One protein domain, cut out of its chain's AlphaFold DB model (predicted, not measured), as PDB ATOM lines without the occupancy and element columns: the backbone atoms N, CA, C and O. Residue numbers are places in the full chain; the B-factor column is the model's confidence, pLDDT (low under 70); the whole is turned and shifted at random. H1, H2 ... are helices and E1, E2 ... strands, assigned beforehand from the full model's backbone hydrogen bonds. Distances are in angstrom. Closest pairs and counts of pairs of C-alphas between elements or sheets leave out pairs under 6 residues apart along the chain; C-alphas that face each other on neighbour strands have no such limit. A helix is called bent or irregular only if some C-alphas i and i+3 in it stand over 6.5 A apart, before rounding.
ATOM      1  N   PHE A  18     215.297 250.241 193.241       87.69
ATOM      2  CA  PHE A  18     216.743 250.450 193.408       87.69
ATOM      3  C   PHE A  18     217.592 249.623 192.443       87.69
ATOM      4  O   PHE A  18     217.125 248.648 191.861       87.69
ATOM      5  N   SER A  19     218.870 249.963 192.300       90.19
ATOM      6  CA  SER A  19     219.868 249.080 191.686       90.19
ATOM      7  C   SER A  19     221.163 249.134 192.479       90.19
ATOM      8  O   SER A  19     221.597 250.212 192.875       90.19
ATOM      9  N   TYR A  20     221.843 247.994 192.633       92.31
ATOM     10  CA  TYR A  20     223.180 247.962 193.240       92.31
ATOM     11  C   TYR A  20     224.240 248.725 192.431       92.31
ATOM     12  O   TYR A  20     225.344 248.924 192.921       92.31
ATOM     13  N   ASN A  21     223.923 249.145 191.200       90.62
ATOM     14  CA  ASN A  21     224.788 250.002 190.382       90.62
ATOM     15  C   ASN A  21     224.527 251.501 190.587       90.62
ATOM     16  O   ASN A  21     225.205 252.315 189.964       90.62
ATOM     17  N   CYS A  22     223.546 251.876 191.412       85.38
ATOM     18  CA  CYS A  22     223.145 253.260 191.643       85.38
ATOM     19  C   CYS A  22     223.361 253.635 193.117       85.38
ATOM     20  O   CYS A  22     222.476 253.494 193.957       85.38
ATOM     21  N   TYR A  23     224.559 254.137 193.440       72.94
ATOM     22  CA  TYR A  23     224.974 254.409 194.825       72.94
ATOM     23  C   TYR A  23     224.158 255.505 195.516       72.94
ATOM     24  O   TYR A  23     224.007 255.494 196.730       72.94
ATOM     25  N   ARG A  24     223.616 256.462 194.753       70.38
ATOM     26  CA  ARG A  24     222.931 257.649 195.295       70.38
ATOM     27  C   ARG A  24     221.733 257.294 196.189       70.38
ATOM     28  O   ARG A  24     221.375 258.087 197.052       70.38
ATOM     29  N   GLN A  25     221.128 256.126 195.982       61.88
ATOM     30  CA  GLN A  25     219.950 255.676 196.724       61.88
ATOM     31  C   GLN A  25     220.308 255.077 198.094       61.88
ATOM     32  O   GLN A  25     219.505 255.154 199.016       61.88
ATOM     33  N   TYR A  26     221.523 254.545 198.252       66.94
ATOM     34  CA  TYR A  26     221.907 253.755 199.423       66.94
ATOM     35  C   TYR A  26     221.992 254.565 200.737       66.94
ATOM     36  O   TYR A  26     221.345 254.160 201.701       66.94
ATOM     37  N   PRO A  27     222.677 255.731 200.807       66.69
ATOM     38  CA  PRO A  27     222.791 256.494 202.059       66.69
ATOM     39  C   PRO A  27     221.457 257.085 202.515       66.69
ATOM     40  O   PRO A  27     221.120 257.050 203.693       66.69
ATOM     41  N   ILE A  28     220.654 257.577 201.562       63.50
ATOM     42  CA  ILE A  28     219.319 258.115 201.846       63.50
ATOM     43  C   ILE A  28     218.465 257.035 202.513       63.50
ATOM     44  O   ILE A  28     217.711 257.322 203.440       63.50
ATOM     45  N   PRO A  35     215.211 253.134 210.019       71.50
ATOM     46  CA  PRO A  35     214.726 253.423 211.372       71.50
ATOM     47  C   PRO A  35     213.204 253.316 211.559       71.50
ATOM     48  O   PRO A  35     212.744 253.266 212.699       71.50
ATOM     49  N   LEU A  36     212.408 253.299 210.480       67.56
ATOM     50  CA  LEU A  36     210.941 253.231 210.569       67.56
ATOM     51  C   LEU A  36     210.438 251.849 211.025       67.56
ATOM     52  O   LEU A  36     209.318 251.747 211.538       67.56
ATOM     53  N   GLY A  37     211.282 250.814 210.914       67.31
ATOM     54  CA  GLY A  37     211.054 249.487 211.489       67.31
ATOM     55  C   GLY A  37     209.695 248.885 211.125       67.31
ATOM     56  O   GLY A  37     209.233 249.007 209.994       67.31
ATOM     57  N   ASP A  38     209.036 248.278 212.113       68.50
ATOM     58  CA  ASP A  38     207.758 247.565 211.949       68.50
ATOM     59  C   ASP A  38     206.551 248.493 211.692       68.50
ATOM     60  O   ASP A  38     205.420 248.030 211.546       68.50
ATOM     61  N   THR A  39     206.762 249.812 211.653       67.00
ATOM     62  CA  THR A  39     205.694 250.804 211.426       67.00
ATOM     63  C   THR A  39     205.230 250.823 209.966       67.00
ATOM     64  O   THR A  39     204.153 251.338 209.662       67.00
ATOM     65  N   ILE A  40     206.047 250.294 209.052       69.00
ATOM     66  CA  ILE A  40     205.783 250.278 207.615       69.00
ATOM     67  C   ILE A  40     206.086 248.900 207.032       69.00
ATOM     68  O   ILE A  40     207.085 248.268 207.367       69.00
ATOM     69  N   ASP A  41     205.245 248.458 206.103       71.38
ATOM     70  CA  ASP A  41     205.556 247.279 205.303       71.38
ATOM     71  C   ASP A  41     206.529 247.701 204.204       71.38
ATOM     72  O   ASP A  41     206.213 248.539 203.354       71.38
ATOM     73  N   PHE A  42     207.742 247.158 204.239       74.81
ATOM     74  CA  PHE A  42     208.811 247.598 203.357       74.81
ATOM     75  C   PHE A  42     209.145 246.563 202.281       74.81
ATOM     76  O   PHE A  42     209.480 245.412 202.570       74.81
ATOM     77  N   GLU A  43     209.122 246.996 201.020       81.06
ATOM     78  CA  GLU A  43     209.433 246.144 199.876       81.06
ATOM     79  C   GLU A  43     210.463 246.776 198.940       81.06
ATOM     80  O   GLU A  43     210.374 247.952 198.601       81.06
ATOM     81  N   ARG A  44     211.402 245.969 198.432       85.06
ATOM     82  CA  ARG A  44     212.342 246.404 197.391       85.06
ATOM     83  C   ARG A  44     212.062 245.731 196.062       85.06
ATOM     84  O   ARG A  44     211.868 244.516 196.002       85.06
ATOM     85  N   THR A  45     212.154 246.518 195.004       89.56
ATOM     86  CA  THR A  45     212.061 246.075 193.617       89.56
ATOM     87  C   THR A  45     213.341 246.492 192.887       89.56
ATOM     88  O   THR A  45     213.532 247.680 192.613       89.56
ATOM     89  N   PRO A  46     214.255 245.554 192.583       92.38
ATOM     90  CA  PRO A  46     215.476 245.887 191.871       92.38
ATOM     91  C   PRO A  46     215.180 246.223 190.399       92.38
ATOM     92  O   PRO A  46     214.395 245.547 189.730       92.38
ATOM     93  N   ILE A  47     215.843 247.247 189.873       90.69
ATOM     94  CA  ILE A  47     215.652 247.777 188.523       90.69
ATOM     95  C   ILE A  47     216.769 247.299 187.596       90.69
ATOM     96  O   ILE A  47     217.949 247.550 187.846       90.69
ATOM     97  N   GLY A  48     216.380 246.648 186.495       88.44
ATOM     98  CA  GLY A  48     217.273 246.230 185.414       88.44
ATOM     99  C   GLY A  48     217.413 247.268 184.301       88.44
ATOM    100  O   GLY A  48     218.482 247.400 183.712       88.44
ATOM    101  N   ALA A  49     216.342 248.013 183.995       85.88
ATOM    102  CA  ALA A  49     216.296 249.039 182.940       85.88
ATOM    103  C   ALA A  49     216.880 248.586 181.576       85.88
ATOM    104  O   ALA A  49     217.447 249.388 180.837       85.88
ATOM    105  N   GLY A  50     216.809 247.286 181.262       86.31
ATOM    106  CA  GLY A  50     217.395 246.695 180.051       86.31
ATOM    107  C   GLY A  50     218.931 246.692 179.990       86.31
ATOM    108  O   GLY A  50     219.496 246.251 178.989       86.31
ATOM    109  N   ARG A  51     219.633 247.157 181.032       90.56
ATOM    110  CA  ARG A  51     221.102 247.206 181.084       90.56
ATOM    111  C   ARG A  51     221.636 245.860 181.613       90.56
ATOM    112  O   ARG A  51     221.269 245.475 182.724       90.56
ATOM    113  N   PRO A  52     222.534 245.145 180.903       94.75
ATOM    114  CA  PRO A  52     222.980 243.806 181.315       94.75
ATOM    115  C   PRO A  52     223.527 243.710 182.750       94.75
ATOM    116  O   PRO A  52     223.173 242.794 183.491       94.75
ATOM    117  N   SER A  53     224.333 244.682 183.186       94.62
ATOM    118  CA  SER A  53     224.889 244.718 184.550       94.62
ATOM    119  C   SER A  53     223.836 244.969 185.635       94.62
ATOM    120  O   SER A  53     223.951 244.489 186.766       94.62
ATOM    121  N   TRP A  54     222.770 245.691 185.293       94.81
ATOM    122  CA  TRP A  54     221.658 245.964 186.198       94.81
ATOM    123  C   TRP A  54     220.728 244.756 186.301       94.81
ATOM    124  O   TRP A  54     220.273 244.436 187.395       94.81
ATOM    125  N   ILE A  55     220.543 244.006 185.214       96.38
ATOM    126  CA  ILE A  55     219.845 242.712 185.241       96.38
ATOM    127  C   ILE A  55     220.592 241.715 186.142       96.38
ATOM    128  O   ILE A  55     219.981 241.053 186.979       96.38
ATOM    129  N   LEU A  56     221.930 241.670 186.073       97.44
ATOM    130  CA  LEU A  56     222.733 240.883 187.021       97.44
ATOM    131  C   LEU A  56     222.552 241.359 188.472       97.44
ATOM    132  O   LEU A  56     222.620 240.558 189.401       97.44
ATOM    133  N   SER A  57     222.254 242.640 188.685       94.50
ATOM    134  CA  SER A  57     221.947 243.180 190.015       94.50
ATOM    135  C   SER A  57     220.545 242.799 190.504       94.50
ATOM    136  O   SER A  57     220.379 242.518 191.692       94.50
ATOM    137  N   GLN A  58     219.556 242.688 189.609       97.25
ATOM    138  CA  GLN A  58     218.255 242.083 189.929       97.25
ATOM    139  C   GLN A  58     218.420 240.620 190.338       97.25
ATOM    140  O   GLN A  58     217.884 240.190 191.361       97.25
ATOM    141  N   GLN A  59     219.220 239.870 189.579       98.06
ATOM    142  CA  GLN A  59     219.521 238.478 189.894       98.06
ATOM    143  C   GLN A  59     220.257 238.352 191.236       98.06
ATOM    144  O   GLN A  59     219.929 237.470 192.025       98.06
ATOM    145  N   ALA A  60     221.185 239.266 191.546       97.94
ATOM    146  CA  ALA A  60     221.858 239.319 192.843       97.94
ATOM    147  C   ALA A  60     220.872 239.497 194.006       97.94
ATOM    148  O   ALA A  60     220.985 238.811 195.021       97.94
ATOM    149  N   TYR A  61     219.880 240.380 193.861       97.44
ATOM    150  CA  TYR A  61     218.849 240.564 194.881       97.44
ATOM    151  C   TYR A  61     217.982 239.310 195.053       97.44
ATOM    152  O   TYR A  61     217.771 238.869 196.182       97.44
ATOM    153  N   TYR A  62     217.566 238.678 193.952       98.06
ATOM    154  CA  TYR A  62     216.835 237.410 194.003       98.06
ATOM    155  C   TYR A  62     217.622 236.319 194.750       98.06
ATOM    156  O   TYR A  62     217.066 235.660 195.627       98.06
ATOM    157  N   LEU A  63     218.918 236.146 194.461       98.31
ATOM    158  CA  LEU A  63     219.758 235.167 195.165       98.31
ATOM    159  C   LEU A  63     219.870 235.488 196.659       98.31
ATOM    160  O   LEU A  63     219.758 234.591 197.493       98.31
ATOM    161  N   ALA A  64     220.040 236.767 197.001       97.62
ATOM    162  CA  ALA A  64     220.095 237.209 198.387       97.62
ATOM    163  C   ALA A  64     218.812 236.848 199.150       97.62
ATOM    164  O   ALA A  64     218.894 236.347 200.271       97.62
ATOM    165  N   GLN A  65     217.643 237.023 198.528       96.19
ATOM    166  CA  GLN A  65     216.368 236.594 199.104       96.19
ATOM    167  C   GLN A  65     216.266 235.066 199.179       96.19
ATOM    168  O   GLN A  65     215.944 234.526 200.233       96.19
ATOM    169  N   LYS A  66     216.590 234.356 198.091       97.06
ATOM    170  CA  LYS A  66     216.487 232.889 197.998       97.06
ATOM    171  C   LYS A  66     217.312 232.176 199.071       97.06
ATOM    172  O   LYS A  66     216.875 231.148 199.580       97.06
ATOM    173  N   PHE A  67     218.480 232.718 199.407       97.38
ATOM    174  CA  PHE A  67     219.376 232.165 200.423       97.38
ATOM    175  C   PHE A  67     219.223 232.813 201.805       97.38
ATOM    176  O   PHE A  67     219.992 232.492 202.705       97.38
ATOM    177  N   ASN A  68     218.245 233.706 201.999       96.06
ATOM    178  CA  ASN A  68     218.065 234.476 203.237       96.06
ATOM    179  C   ASN A  68     219.323 235.263 203.659       96.06
ATOM    180  O   ASN A  68     219.578 235.480 204.842       96.06
ATOM    181  N   MET A  69     220.114 235.714 202.683       96.50
ATOM    182  CA  MET A  69     221.378 236.423 202.885       96.50
ATOM    183  C   MET A  69     221.256 237.940 202.707       96.50
ATOM    184  O   MET A  69     222.262 238.632 202.834       96.50
ATOM    185  N   THR A  70     220.067 238.488 202.424       91.69
ATOM    186  CA  THR A  70     219.871 239.924 202.130       91.69
ATOM    187  C   THR A  70     220.578 240.837 203.127       91.69
ATOM    188  O   THR A  70     221.394 241.651 202.709       91.69
ATOM    189  N   ARG A  71     220.369 240.656 204.439       89.25
ATOM    190  CA  ARG A  71     221.017 241.488 205.473       89.25
ATOM    191  C   ARG A  71     222.548 241.437 205.415       89.25
ATOM    192  O   ARG A  71     223.201 242.442 205.656       89.25
ATOM    193  N   GLN A  72     223.115 240.278 205.088       90.62
ATOM    194  CA  GLN A  72     224.560 240.087 204.997       90.62
ATOM    195  C   GLN A  72     225.137 240.710 203.722       90.62
ATOM    196  O   GLN A  72     226.189 241.345 203.759       90.62
ATOM    197  N   VAL A  73     224.486 240.490 202.577       94.62
ATOM    198  CA  VAL A  73     225.107 240.774 201.277       94.62
ATOM    199  C   VAL A  73     224.713 242.117 200.682       94.62
ATOM    200  O   VAL A  73     225.427 242.582 199.804       94.62
ATOM    201  N   HIS A  74     223.637 242.758 201.144       91.19
ATOM    202  CA  HIS A  74     223.128 243.994 200.539       91.19
ATOM    203  C   HIS A  74     224.189 245.106 200.520       91.19
ATOM    204  O   HIS A  74     224.581 245.557 199.446       91.19
ATOM    205  N   GLY A  75     224.761 245.456 201.678       89.56
ATOM    206  CA  GLY A  75     225.859 246.429 201.747       89.56
ATOM    207  C   GLY A  75     227.150 245.937 201.079       89.56
ATOM    208  O   GLY A  75     227.869 246.712 200.448       89.56
ATOM    209  N   ASN A  76     227.435 244.631 201.137       93.81
ATOM    210  CA  ASN A  76     228.611 244.051 200.476       93.81
ATOM    211  C   ASN A  76     228.526 244.142 198.946       93.81
ATOM    212  O   ASN A  76     229.561 244.321 198.304       93.81
ATOM    213  N   LEU A  77     227.327 244.047 198.366       94.94
ATOM    214  CA  LEU A  77     227.079 244.219 196.933       94.94
ATOM    215  C   LEU A  77     227.338 245.666 196.505       94.94
ATOM    216  O   LEU A  77     228.077 245.878 195.544       94.94
ATOM    217  N   PHE A  78     226.834 246.651 197.256       92.25
ATOM    218  CA  PHE A  78     227.132 248.063 196.991       92.25
ATOM    219  C   PHE A  78     228.633 248.354 197.076       92.25
ATOM    220  O   PHE A  78     229.205 248.886 196.126       92.25
ATOM    221  N   LYS A  79     229.309 247.920 198.149       91.50
ATOM    222  CA  LYS A  79     230.770 248.077 198.289       91.50
ATOM    223  C   LYS A  79     231.529 247.391 197.156       91.50
ATOM    224  O   LYS A  79     232.473 247.942 196.596       91.50
ATOM    225  N   ARG A  80     231.116 246.179 196.780       93.81
ATOM    226  CA  ARG A  80     231.728 245.431 195.677       93.81
ATOM    227  C   ARG A  80     231.643 246.207 194.362       93.81
ATOM    228  O   ARG A  80     232.633 246.214 193.629       93.81
ATOM    229  N   ILE A  81     230.498 246.811 194.057       94.06
ATOM    230  CA  ILE A  81     230.268 247.511 192.787       94.06
ATOM    231  C   ILE A  81     230.900 248.905 192.779       94.06
ATOM    232  O   ILE A  81     231.517 249.272 191.781       94.06
ATOM    233  N   HIS A  82     230.794 249.657 193.872       90.94
ATOM    234  CA  HIS A  82     231.195 251.066 193.905       90.94
ATOM    235  C   HIS A  82     232.621 251.316 194.400       90.94
ATOM    236  O   HIS A  82     233.213 252.320 194.019       90.94
ATOM    237  N   GLU A  83     233.189 250.418 195.207       92.06
ATOM    238  CA  GLU A  83     234.504 250.634 195.830       92.06
ATOM    239  C   GLU A  83     235.568 249.634 195.367       92.06
ATOM    240  O   GLU A  83     236.759 249.915 195.477       92.06
ATOM    241  N   LYS A  84     235.166 248.448 194.886       92.31
ATOM    242  CA  LYS A  84     236.099 247.345 194.600       92.31
ATOM    243  C   LYS A  84     236.221 247.043 193.111       92.31
ATOM    244  O   LYS A  84     237.011 247.666 192.418       92.31
ATOM    245  N   GLU A  85     235.484 246.054 192.614       94.06
ATOM    246  CA  GLU A  85     235.740 245.453 191.295       94.06
ATOM    247  C   GLU A  85     234.673 245.821 190.234       94.06
ATOM    248  O   GLU A  85     234.538 245.137 189.221       94.06
ATOM    249  N   GLY A  86     233.884 246.882 190.469       94.94
ATOM    250  CA  GLY A  86     232.945 247.465 189.494       94.94
ATOM    251  C   GLY A  86     231.615 246.713 189.288       94.94
ATOM    252  O   GLY A  86     231.342 245.715 189.944       94.94
ATOM    253  N   PRO A  87     230.745 247.150 188.369       95.38
ATOM    254  CA  PRO A  87     229.524 246.418 188.022       95.38
ATOM    255  C   PRO A  87     229.787 244.966 187.598       95.38
ATOM    256  O   PRO A  87     230.801 244.670 186.962       95.38
ATOM    257  N   PHE A  88     228.845 244.061 187.882       97.00
ATOM    258  CA  PHE A  88     228.896 242.712 187.316       97.00
ATOM    259  C   PHE A  88     228.742 242.782 185.796       97.00
ATOM    260  O   PHE A  88     227.810 243.403 185.285       97.00
ATOM    261  N   THR A  89     229.639 242.123 185.073       96.56
ATOM    262  CA  THR A  89     229.584 242.020 183.605       96.56
ATOM    263  C   THR A  89     229.309 240.604 183.136       96.56
ATOM    264  O   THR A  89     228.896 240.416 181.992       96.56
ATOM    265  N   ARG A  90     229.512 239.606 184.006       97.19
ATOM    266  CA  ARG A  90     229.259 238.200 183.696       97.19
ATOM    267  C   ARG A  90     228.613 237.457 184.872       97.19
ATOM    268  O   ARG A  90     228.938 237.771 186.021       97.19
ATOM    269  N   PRO A  91     227.753 236.452 184.619       96.75
ATOM    270  CA  PRO A  91     227.110 235.658 185.670       96.75
ATOM    271  C   PRO A  91     228.094 234.967 186.625       96.75
ATOM    272  O   PRO A  91     227.811 234.829 187.813       96.75
ATOM    273  N   GLU A  92     229.275 234.571 186.154       97.44
ATOM    274  CA  GLU A  92     230.266 233.867 186.976       97.44
ATOM    275  C   GLU A  92     230.775 234.750 188.118       97.44
ATOM    276  O   GLU A  92     230.940 234.271 189.233       97.44
ATOM    277  N   GLN A  93     230.920 236.059 187.882       97.94
ATOM    278  CA  GLN A  93     231.311 237.007 188.930       97.94
ATOM    279  C   GLN A  93     230.262 237.078 190.046       97.94
ATOM    280  O   GLN A  93     230.607 237.226 191.219       97.94
ATOM    281  N   LEU A  94     228.982 236.970 189.680       97.12
ATOM    282  CA  LEU A  94     227.884 236.942 190.635       97.12
ATOM    283  C   LEU A  94     227.900 235.639 191.444       97.12
ATOM    284  O   LEU A  94     227.774 235.682 192.669       97.12
ATOM    285  N   LYS A  95     228.122 234.496 190.784       98.00
ATOM    286  CA  LYS A  95     228.294 233.204 191.463       98.00
ATOM    287  C   LYS A  95     229.449 233.256 192.462       98.00
ATOM    288  O   LYS A  95     229.253 232.960 193.640       98.00
ATOM    289  N   ASP A  96     230.620 233.695 192.011       98.06
ATOM    290  CA  ASP A  96     231.828 233.795 192.831       98.06
ATOM    291  C   ASP A  96     231.625 234.723 194.030       98.06
ATOM    292  O   ASP A  96     232.115 234.436 195.124       98.06
ATOM    293  N   PHE A  97     230.884 235.821 193.852       98.12
ATOM    294  CA  PHE A  97     230.521 236.702 194.956       98.12
ATOM    295  C   PHE A  97     229.739 235.939 196.030       98.12
ATOM    296  O   PHE A  97     230.161 235.939 197.182       98.12
ATOM    297  N   PHE A  98     228.651 235.252 195.675       98.12
ATOM    298  CA  PHE A  98     227.835 234.525 196.656       98.12
ATOM    299  C   PHE A  98     228.592 233.370 197.320       98.12
ATOM    300  O   PHE A  98     228.461 233.174 198.528       98.12
ATOM    301  N   VAL A  99     229.450 232.667 196.578       98.06
ATOM    302  CA  VAL A  99     230.318 231.619 197.141       98.06
ATOM    303  C   VAL A  99     231.303 232.198 198.159       98.06
ATOM    304  O   VAL A  99     231.436 231.666 199.259       98.06
ATOM    305  N   LYS A 100     231.929 233.345 197.863       97.44
ATOM    306  CA  LYS A 100     232.792 234.064 198.823       97.44
ATOM    307  C   LYS A 100     232.035 234.551 200.065       97.44
ATOM    308  O   LYS A 100     232.657 234.765 201.099       97.44
ATOM    309  N   GLN A 101     230.717 234.735 199.972       96.38
ATOM    310  CA  GLN A 101     229.850 235.071 201.107       96.38
ATOM    311  C   GLN A 101     229.377 233.831 201.891       96.38
ATOM    312  O   GLN A 101     228.673 233.988 202.888       96.38
ATOM    313  N   GLY A 102     229.770 232.620 201.480       96.62
ATOM    314  CA  GLY A 102     229.471 231.364 202.174       96.62
ATOM    315  C   GLY A 102     228.316 230.550 201.581       96.62
ATOM    316  O   GLY A 102     227.910 229.566 202.194       96.62
ATOM    317  N   ALA A 103     227.774 230.926 200.418       97.56
ATOM    318  CA  ALA A 103     226.759 230.122 199.739       97.56
ATOM    319  C   ALA A 103     227.383 228.909 199.024       97.56
ATOM    320  O   ALA A 103     228.500 228.978 198.510       97.56
ATOM    321  N   ASP A 104     226.640 227.804 198.936       98.06
ATOM    322  CA  ASP A 104     227.072 226.634 198.168       98.06
ATOM    323  C   ASP A 104     227.093 226.933 196.659       98.06
ATOM    324  O   ASP A 104     226.114 227.421 196.090       98.06
ATOM    325  N   ALA A 105     228.202 226.603 195.991       97.50
ATOM    326  CA  ALA A 105     228.402 226.928 194.579       97.50
ATOM    327  C   ALA A 105     227.366 226.261 193.662       97.50
ATOM    328  O   ALA A 105     226.861 226.899 192.735       97.50
ATOM    329  N   SER A 106     227.019 225.000 193.936       97.75
ATOM    330  CA  SER A 106     226.051 224.255 193.127       97.75
ATOM    331  C   SER A 106     224.629 224.784 193.319       97.75
ATOM    332  O   SER A 106     223.869 224.915 192.354       97.75
ATOM    333  N   ALA A 107     224.282 225.167 194.550       98.12
ATOM    334  CA  ALA A 107     223.006 225.775 194.882       98.12
ATOM    335  C   ALA A 107     222.849 227.145 194.216       98.12
ATOM    336  O   ALA A 107     221.791 227.417 193.643       98.12
ATOM    337  N   VAL A 108     223.891 227.985 194.242       98.12
ATOM    338  CA  VAL A 108     223.897 229.292 193.565       98.12
ATOM    339  C   VAL A 108     223.704 229.114 192.067       98.12
ATOM    340  O   VAL A 108     222.809 229.728 191.492       98.12
ATOM    341  N   GLU A 109     224.476 228.234 191.434       97.75
ATOM    342  CA  GLU A 109     224.380 227.993 189.994       97.75
ATOM    343  C   GLU A 109     222.997 227.475 189.578       97.75
ATOM    344  O   GLU A 109     222.406 227.952 188.604       97.75
ATOM    345  N   LYS A 110     222.426 226.555 190.359       98.19
ATOM    346  CA  LYS A 110     221.066 226.059 190.136       98.19
ATOM    347  C   LYS A 110     220.021 227.159 190.318       98.19
ATOM    348  O   LYS A 110     219.092 227.249 189.518       98.19
ATOM    349  N   ALA A 111     220.159 227.988 191.353       98.19
ATOM    350  CA  ALA A 111     219.242 229.088 191.621       98.19
ATOM    351  C   ALA A 111     219.320 230.167 190.536       98.19
ATOM    352  O   ALA A 111     218.284 230.670 190.123       98.19
ATOM    353  N   MET A 112     220.514 230.489 190.034       97.38
ATOM    354  CA  MET A 112     220.700 231.455 188.949       97.38
ATOM    355  C   MET A 112     219.999 231.026 187.660       97.38
ATOM    356  O   MET A 112     219.410 231.861 186.977       97.38
ATOM    357  N   ASN A 113     220.039 229.732 187.345       97.31
ATOM    358  CA  ASN A 113     219.484 229.176 186.112       97.31
ATOM    359  C   ASN A 113     218.022 228.712 186.238       97.31
ATOM    360  O   ASN A 113     217.465 228.166 185.281       97.31
ATOM    361  N   SER A 114     217.389 228.897 187.400       98.06
ATOM    362  CA  SER A 114     216.042 228.389 187.652       98.06
ATOM    363  C   SER A 114     214.954 229.203 186.947       98.06
ATOM    364  O   SER A 114     215.120 230.373 186.595       98.06
ATOM    365  N   VAL A 115     213.789 228.574 186.772       97.94
ATOM    366  CA  VAL A 115     212.574 229.267 186.322       97.94
ATOM    367  C   VAL A 115     212.173 230.346 187.331       97.94
ATOM    368  O   VAL A 115     211.840 231.451 186.915       97.94
ATOM    369  N   ASP A 116     212.301 230.072 188.634       97.62
ATOM    370  CA  ASP A 116     212.044 231.047 189.703       97.62
ATOM    371  C   ASP A 116     212.843 232.346 189.512       97.62
ATOM    372  O   ASP A 116     212.280 233.426 189.663       97.62
ATOM    373  N   ALA A 117     214.127 232.266 189.135       97.69
ATOM    374  CA  ALA A 117     214.951 233.453 188.900       97.69
ATOM    375  C   ALA A 117     214.415 234.294 187.737       97.69
ATOM    376  O   ALA A 117     214.296 235.514 187.847       97.69
ATOM    377  N   LYS A 118     214.047 233.640 186.630       97.38
ATOM    378  CA  LYS A 118     213.473 234.310 185.454       97.38
ATOM    379  C   LYS A 118     212.132 234.965 185.783       97.38
ATOM    380  O   LYS A 118     211.887 236.095 185.367       97.38
ATOM    381  N   LEU A 119     211.283 234.273 186.545       98.00
ATOM    382  CA  LEU A 119     209.998 234.801 186.999       98.00
ATOM    383  C   LEU A 119     210.181 235.990 187.945       98.00
ATOM    384  O   LEU A 119     209.494 236.992 187.778       98.00
ATOM    385  N   ALA A 120     211.125 235.914 188.887       96.94
ATOM    386  CA  ALA A 120     211.422 237.008 189.807       96.94
ATOM    387  C   ALA A 120     211.875 238.269 189.057       96.94
ATOM    388  O   ALA A 120     211.322 239.341 189.287       96.94
ATOM    389  N   ILE A 121     212.810 238.134 188.111       96.44
ATOM    390  CA  ILE A 121     213.297 239.257 187.293       96.44
ATOM    391  C   ILE A 121     212.154 239.871 186.470       96.44
ATOM    392  O   ILE A 121     211.929 241.077 186.541       96.44
ATOM    393  N   SER A 122     211.368 239.041 185.776       95.56
ATOM    394  CA  SER A 122     210.194 239.494 185.012       95.56
ATOM    395  C   SER A 122     209.159 240.209 185.892       95.56
ATOM    396  O   SER A 122     208.579 241.228 185.504       95.56
ATOM    397  N   HIS A 123     208.951 239.713 187.113       94.12
ATOM    398  CA  HIS A 123     208.065 240.342 188.082       94.12
ATOM    399  C   HIS A 123     208.589 241.717 188.517       94.12
ATOM    400  O   HIS A 123     207.808 242.669 188.551       94.12
ATOM    401  N   TYR A 124     209.893 241.859 188.781       92.94
ATOM    402  CA  TYR A 124     210.492 243.158 189.106       92.94
ATOM    403  C   TYR A 124     210.333 244.165 187.962       92.94
ATOM    404  O   TYR A 124     209.923 245.303 188.200       92.94
ATOM    405  N   ASP A 125     210.578 243.736 186.724       90.31
ATOM    406  CA  ASP A 125     210.407 244.584 185.541       90.31
ATOM    407  C   ASP A 125     208.943 245.004 185.361       90.31
ATOM    408  O   ASP A 125     208.653 246.173 185.107       90.31
ATOM    409  N   THR A 126     208.003 244.079 185.572       89.81
ATOM    410  CA  THR A 126     206.564 244.373 185.525       89.81
ATOM    411  C   THR A 126     206.168 245.390 186.594       89.81
ATOM    412  O   THR A 126     205.445 246.343 186.305       89.81
ATOM    413  N   GLN A 127     206.652 245.231 187.830       87.31
ATOM    414  CA  GLN A 127     206.391 246.182 188.911       87.31
ATOM    415  C   GLN A 127     206.940 247.577 188.591       87.31
ATOM    416  O   GLN A 127     206.235 248.568 188.797       87.31
ATOM    417  N   ALA A 128     208.157 247.658 188.050       83.81
ATOM    418  CA  ALA A 128     208.765 248.915 187.629       83.81
ATOM    419  C   ALA A 128     207.956 249.594 186.509       83.81
ATOM    420  O   ALA A 128     207.654 250.783 186.593       83.81
ATOM    421  N   GLN A 129     207.522 248.831 185.501       81.81
ATOM    422  CA  GLN A 129     206.681 249.340 184.412       81.81
ATOM    423  C   GLN A 129     205.314 249.820 184.907       81.81
ATOM    424  O   GLN A 129     204.838 250.870 184.486       81.81
TER     425      GLN A 129
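Overview. This is residues 18 to 28 and 35 to 129 of the 153 residues of the protein "Thiol:disulfide interchange protein DsbA" of Shewanella benthica KT99 (UniProt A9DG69). One helix, H3, runs through the middle of the body; H4 folds back from its end as a helical hairpin, H7 crosses it on another side, and H6 packs on H3 and also on H5. Residues 35 to 43, H2 and the first part of strand E1, stick out as an arm, and H1 lies off the helical body. The printed part has 106 residues with seven named helices and one named strand, in the order H1, H2, E1, H3, H4, H5, H6, H7, and the class is mostly helix. It is compact, with a radius of gyration of the C-alphas of 13.4 A and spans of 38 by 30 by 27 A.

Along the chain. Find C-alpha 52 at (222.980, 243.806, 181.315); from there H3, residues 52 to 66, runs 21.0 A to C-alpha 66 at (216.487, 232.889, 197.998). H4 follows in residues 70 to 84, 19.4 A long and irregular, with C-alphas 72 and 75 7.2 A apart. Next come H5, residues 91 to 100, 14.4 A, and H6, residues 105 to 112, 10.6 A. H7, residues 115 to 129, runs 21.0 A to C-alpha 129 at (206.681, 249.340, 184.412). Before H3, look for H1 in residues 25 to 28, 5.7 A, H2 in residues 35 to 39, 9.4 A, and E1 in residues 41 to 46, 16.8 A. H2 is irregular too, with C-alphas 35 and 38 9.1 A apart.

Arrangement. Start at H3, the hub, which touches four helices. H3 and H4 form a helical hairpin at a shallow tilt of 26 degrees, opposite ways; they touch through residues 61 to 64 and 70 to 74 alone, and their closest C-alphas, those of Ala 64 and Thr 70, are 4.6 A apart. H7 touches H3 at a steep tilt of 63 degrees, closest at the C-alphas of Gln 58 and Ile 121, 6.3 A. H6 touches H3 at a steep tilt of 67 degrees, closest at the C-alphas of Leu 63 and Ala 111, 7.1 A. H5 and H3 only just touch, with 3 pairs of C-alphas within 8 A. H5 touches H6, closest at the C-alphas of Val 99 and Ala 105, 5.7 A. Helix packing is mostly crossed, with 1 of 5 touching pairs at a shallow tilt. E1 pairs with no named strand; its closest C-alpha pair with H7, Thr 45 and Tyr 124, is 5.6 A apart. H1 and H3 are apart, and H2 and H3 are apart. In H3, H5, H6 and H7 every O i to N i+4 pair is within hydrogen-bond range; in H4 8 of 11 are, in H2 0 of 1, with 1 of 2 O i to N i+3 pairs, and H1 is too short for an i+4 pair.

Size, cuts and confidence. The C-alphas of Thr 39 and Glu 92, 38.6 A apart, are the two farthest apart. Look for the cut after residue 28: residues 29 to 34 are not printed, and C-alphas 28 and 35 are 11.6 A apart. Of the links that are printed whole, H4 to H5 is short and the others are tight. Mean pLDDT of the printed part is 90.9; residues 25 to 28 and 36 to 40 are under 70.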